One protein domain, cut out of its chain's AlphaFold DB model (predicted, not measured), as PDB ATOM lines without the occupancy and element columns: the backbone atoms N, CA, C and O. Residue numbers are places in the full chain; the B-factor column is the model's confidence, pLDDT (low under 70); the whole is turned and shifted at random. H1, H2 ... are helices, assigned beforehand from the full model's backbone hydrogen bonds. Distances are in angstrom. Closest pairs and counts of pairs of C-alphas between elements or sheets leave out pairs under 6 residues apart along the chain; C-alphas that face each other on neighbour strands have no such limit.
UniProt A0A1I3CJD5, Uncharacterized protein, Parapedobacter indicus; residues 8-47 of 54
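This is residues 8 to 47 of the 54 residues of an uncharacterized protein of Parapedobacter indicus (UniProt A0A1I3CJD5). This is a small, flat piece in which the chain lies in two loops: residues 8 to 26 bend round in a nearly closed loop that holds the two short helices H1 and H2, and residues 27 to 35 then swing out and fold back to H3, the longest helix. The printed part has 40 residues, with three named helices in the order H1, H2, H3 and no named strand. Its class is all helix, with 20 residues in the named helices. It is only just compact, close to loose, with a radius of gyration of the C-alphas of 10.2 A and spans of 27 by 27 by 9 A.

Go along from Ile 8 and you reach H1, residues 12 to 16, and then H2, residues 19 to 22. These two are close but not clearly touching; their closest C-alphas, those of Asn 15 and Arg 22, are 6.6 A apart. Go on to H3, residues 36 to 46, which is apart from both H1 and H2. In the backbone of H3 every O i to N i+4 pair is within hydrogen-bond range. In H1, 0 of 1 such pairs is within range, but 2 of 2 O i to N i+3 pairs are; H2 is too short for an O i to N i+4 pair.

Find C-alpha 12 at (237.089, 264.747, 248.006), where H1 begins; it runs 8.2 A to C-alpha 16. H2 runs 4.8 A from C-alpha 19 to C-alpha 22. H3 runs 15.4 A from C-alpha 36 at (225.075, 265.589, 231.220) to C-alpha 46 at (239.865, 265.598, 227.041).

The two C-alphas farthest apart, those of Ser 31 and Gly 47, are 27.4 A apart. The printed part has no cut. The link from H1 to H2 is tight; that from H2 to H3, residues 23 to 35, is long. The mean pLDDT of the printed part is 92.4, and Gly 47 is the one printed residue under 70.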
ATOM      1  N   ILE A   8     237.222 260.475 237.156       95.12
ATOM      2  CA  ILE A   8     235.847 260.754 237.582       95.12
ATOM      3  C   ILE A   8     235.596 260.012 238.888       95.12
ATOM      4  O   ILE A   8     235.566 258.783 238.886       95.12
ATOM      5  N   ASP A   9     235.426 260.752 239.982       94.94
ATOM      6  CA  ASP A   9     235.114 260.186 241.297       94.94
ATOM      7  C   ASP A   9     234.593 261.263 242.267       94.94
ATOM      8  O   ASP A   9     235.036 262.416 242.231       94.94
ATOM      9  N   ASP A  10     233.664 260.908 243.157       94.94
ATOM     10  CA  ASP A  10     233.108 261.857 244.144       94.94
ATOM     11  C   ASP A  10     234.068 262.115 245.318       94.94
ATOM     12  O   ASP A  10     233.945 263.136 246.007       94.94
ATOM     13  N   ASP A  11     235.054 261.239 245.544       94.75
ATOM     14  CA  ASP A  11     235.931 261.322 246.712       94.75
ATOM     15  C   ASP A  11     236.723 262.641 246.762       94.75
ATOM     16  O   ASP A  11     237.595 262.947 245.944       94.75
ATOM     17  N   LYS A  12     236.447 263.446 247.790       93.75
ATOM     18  CA  LYS A  12     237.089 264.747 248.006       93.75
ATOM     19  C   LYS A  12     238.567 264.630 248.374       93.75
ATOM     20  O   LYS A  12     239.255 265.652 248.314       93.75
ATOM     21  N   SER A  13     239.070 263.433 248.683       95.44
ATOM     22  CA  SER A  13     240.505 263.174 248.847       95.44
ATOM     23  C   SER A  13     241.316 263.564 247.599       95.44
ATOM     24  O   SER A  13     242.451 264.030 247.727       95.44
ATOM     25  N   LEU A  14     240.706 263.520 246.407       95.50
ATOM     26  CA  LEU A  14     241.322 263.942 245.142       95.50
ATOM     27  C   LEU A  14     241.691 265.435 245.087       95.50
ATOM     28  O   LEU A  14     242.528 265.828 244.275       95.50
ATOM     29  N   ASN A  15     241.152 266.275 245.977       92.56
ATOM     30  CA  ASN A  15     241.547 267.687 246.076       92.56
ATOM     31  C   ASN A  15     242.994 267.880 246.548       92.56
ATOM     32  O   ASN A  15     243.565 268.947 246.327       92.56
ATOM     33  N   ALA A  16     243.588 266.866 247.184       96.69
ATOM     34  CA  ALA A  16     244.984 266.886 247.611       96.69
ATOM     35  C   ALA A  16     245.970 266.536 246.480       96.69
ATOM     36  O   ALA A  16     247.183 266.575 246.692       96.69
ATOM     37  N   LEU A  17     245.478 266.177 245.288       95.31
ATOM     38  CA  LEU A  17     246.336 265.896 244.143       95.31
ATOM     39  C   LEU A  17     247.091 267.155 243.684       95.31
ATOM     40  O   LEU A  17     246.559 268.266 243.758       95.31
ATOM     41  N   PRO A  18     248.302 266.995 243.121       95.81
ATOM     42  CA  PRO A  18     248.988 268.072 242.424       95.81
ATOM     43  C   PRO A  18     248.108 268.721 241.352       95.81
ATOM     44  O   PRO A  18     247.350 268.038 240.661       95.81
ATOM     45  N   ASP A  19     248.276 270.026 241.136       91.69
ATOM     46  CA  ASP A  19     247.398 270.799 240.247       91.69
ATOM     47  C   ASP A  19     247.300 270.247 238.819       91.69
ATOM     48  O   ASP A  19     246.260 270.383 238.180       91.69
ATOM     49  N   TYR A  20     248.358 269.619 238.298       89.56
ATOM     50  CA  TYR A  20     248.334 269.032 236.955       89.56
ATOM     51  C   TYR A  20     247.395 267.823 236.841       89.56
ATOM     52  O   TYR A  20     246.779 267.651 235.793       89.56
ATOM     53  N   LEU A  21     247.228 267.052 237.919       91.88
ATOM     54  CA  LEU A  21     246.246 265.969 238.001       91.88
ATOM     55  C   LEU A  21     244.870 266.508 238.372       91.88
ATOM     56  O   LEU A  21     243.884 266.121 237.757       91.88
ATOM     57  N   ARG A  22     244.798 267.443 239.331       92.12
ATOM     58  CA  ARG A  22     243.534 268.020 239.817       92.12
ATOM     59  C   ARG A  22     242.718 268.672 238.701       92.12
ATOM     60  O   ARG A  22     241.502 268.544 238.681       92.12
ATOM     61  N   ARG A  23     243.379 269.316 237.731       91.00
ATOM     62  CA  ARG A  23     242.721 269.886 236.536       91.00
ATOM     63  C   ARG A  23     242.088 268.844 235.604       91.00
ATOM     64  O   ARG A  23     241.389 269.233 234.681       91.00
ATOM     65  N   ARG A  24     242.347 267.553 235.820       91.88
ATOM     66  CA  ARG A  24     241.792 266.422 235.062       91.88
ATOM     67  C   ARG A  24     240.795 265.608 235.894       91.88
ATOM     68  O   ARG A  24     240.518 264.464 235.548       91.88
ATOM     69  N   VAL A  25     240.295 266.152 237.005       94.25
ATOM     70  CA  VAL A  25     239.318 265.480 237.866       94.25
ATOM     71  C   VAL A  25     237.945 266.122 237.682       94.25
ATOM     72  O   VAL A  25     237.800 267.325 237.876       94.25
ATOM     73  N   VAL A  26     236.932 265.309 237.385       95.25
ATOM     74  CA  VAL A  26     235.516 265.688 237.484       95.25
ATOM     75  C   VAL A  26     234.934 265.001 238.715       95.25
ATOM     76  O   VAL A  26     234.992 263.779 238.832       95.25
ATOM     77  N   GLN A  27     234.385 265.785 239.646       95.25
ATOM     78  CA  GLN A  27     233.895 265.284 240.935       95.25
ATOM     79  C   GLN A  27     232.364 265.341 241.029       95.25
ATOM     80  O   GLN A  27     231.831 266.288 241.619       95.25
ATOM     81  N   PRO A  28     231.635 264.365 240.453       95.81
ATOM     82  CA  PRO A  28     230.184 264.299 240.591       95.81
ATOM     83  C   PRO A  28     229.790 264.128 242.056       95.81
ATOM     84  O   PRO A  28     230.526 263.514 242.809       95.81
ATOM     85  N   SER A  29     228.605 264.599 242.449       94.50
ATOM     86  CA  SER A  29     228.041 264.273 243.767       94.50
ATOM     87  C   SER A  29     227.685 262.789 243.841       94.50
ATOM     88  O   SER A  29     226.977 262.304 242.957       94.50
ATOM     89  N   GLY A  30     228.041 262.085 244.916       92.81
ATOM     90  CA  GLY A  30     227.707 260.667 245.097       92.81
ATOM     91  C   GLY A  30     226.202 260.369 245.128       92.81
ATOM     92  O   GLY A  30     225.788 259.251 244.833       92.81
ATOM     93  N   SER A  31     225.361 261.365 245.427       95.19
ATOM     94  CA  SER A  31     223.896 261.231 245.404       95.19
ATOM     95  C   SER A  31     223.255 261.464 244.031       95.19
ATOM     96  O   SER A  31     222.109 261.071 243.828       95.19
ATOM     97  N   VAL A  32     223.963 262.115 243.103       94.62
ATOM     98  CA  VAL A  32     223.440 262.507 241.779       94.62
ATOM     99  C   VAL A  32     224.146 261.748 240.652       94.62
ATOM    100  O   VAL A  32     223.526 261.424 239.644       94.62
ATOM    101  N   GLY A  33     225.427 261.433 240.832       93.12
ATOM    102  CA  GLY A  33     226.276 260.808 239.830       93.12
ATOM    103  C   GLY A  33     226.705 261.770 238.720       93.12
ATOM    104  O   GLY A  33     226.621 262.996 238.842       93.12
ATOM    105  N   LEU A  34     227.208 261.194 237.629       94.62
ATOM    106  CA  LEU A  34     227.635 261.932 236.446       94.62
ATOM    107  C   LEU A  34     226.407 262.447 235.679       94.62
ATOM    108  O   LEU A  34     225.633 261.667 235.128       94.62
ATOM    109  N   THR A  35     226.231 263.766 235.646       96.06
ATOM    110  CA  THR A  35     225.165 264.428 234.881       96.06
ATOM    111  C   THR A  35     225.642 264.779 233.472       96.06
ATOM    112  O   THR A  35     226.842 264.795 233.212       96.06
ATOM    113  N   GLY A  36     224.717 265.122 232.567       94.94
ATOM    114  CA  GLY A  36     225.075 265.589 231.220       94.94
ATOM    115  C   GLY A  36     226.025 266.791 231.234       94.94
ATOM    116  O   GLY A  36     227.020 266.788 230.526       94.94
ATOM    117  N   VAL A  37     225.803 267.753 232.137       94.31
ATOM    118  CA  VAL A  37     226.683 268.926 232.299       94.31
ATOM    119  C   VAL A  37     228.104 268.516 232.701       94.31
ATOM    120  O   VAL A  37     229.073 269.032 232.155       94.31
ATOM    121  N   LEU A  38     228.239 267.564 233.631       94.50
ATOM    122  CA  LEU A  38     229.545 267.052 234.054       94.50
ATOM    123  C   LEU A  38     230.212 266.197 232.964       94.50
ATOM    124  O   LEU A  38     231.437 266.150 232.890       94.50
ATOM    125  N   ALA A  39     229.429 265.528 232.115       92.69
ATOM    126  CA  ALA A  39     229.945 264.812 230.953       92.69
ATOM    127  C   ALA A  39     230.480 265.783 229.886       92.69
ATOM    128  O   ALA A  39     231.557 265.552 229.343       92.69
ATOM    129  N   ASP A  40     229.791 266.897 229.636       92.19
ATOM    130  CA  ASP A  40     230.270 267.944 228.726       92.19
ATOM    131  C   ASP A  40     231.562 268.601 229.254       92.19
ATOM    132  O   ASP A  40     232.508 268.848 228.496       92.19
ATOM    133  N   GLU A  41     231.651 268.823 230.569       90.44
ATOM    134  CA  GLU A  41     232.877 269.273 231.242       90.44
ATOM    135  C   GLU A  41     234.018 268.251 231.084       90.44
ATOM    136  O   GLU A  41     235.123 268.596 230.667       90.44
ATOM    137  N   ALA A  42     233.742 266.970 231.332       90.19
ATOM    138  CA  ALA A  42     234.698 265.881 231.142       90.19
ATOM    139  C   ALA A  42     235.250 265.828 229.706       90.19
ATOM    140  O   ALA A  42     236.459 265.699 229.500       90.19
ATOM    141  N   LEU A  43     234.375 265.965 228.706       89.81
ATOM    142  CA  LEU A  43     234.750 265.955 227.291       89.81
ATOM    143  C   LEU A  43     235.597 267.174 226.908       89.81
ATOM    144  O   LEU A  43     236.567 267.042 226.161       89.81
ATOM    145  N   SER A  44     235.288 268.348 227.460       86.75
ATOM    146  CA  SER A  44     236.068 269.569 227.214       86.75
ATOM    147  C   SER A  44     237.449 269.565 227.886       86.75
ATOM    148  O   SER A  44     238.350 270.273 227.428       86.75
ATOM    149  N   LEU A  45     237.664 268.726 228.906       85.44
ATOM    150  CA  LEU A  45     238.985 268.463 229.494       85.44
ATOM    151  C   LEU A  45     239.832 267.477 228.668       85.44
ATOM    152  O   LEU A  45     241.060 267.561 228.701       85.44
ATOM    153  N   LEU A  46     239.195 266.563 227.927       82.88
ATOM    154  CA  LEU A  46     239.865 265.598 227.041       82.88
ATOM    155  C   LEU A  46     240.190 266.185 225.658       82.88
ATOM    156  O   LEU A  46     241.152 265.767 225.019       82.88
ATOM    157  N   GLY A  47     239.403 267.153 225.185       68.12
ATOM    158  CA  GLY A  47     239.500 267.694 223.833       68.12
ATOM    159  C   GLY A  47     239.891 269.167 223.792       68.12
ATOM    160  O   GLY A  47     239.022 270.035 223.744       68.12
TER     161      GLY A  47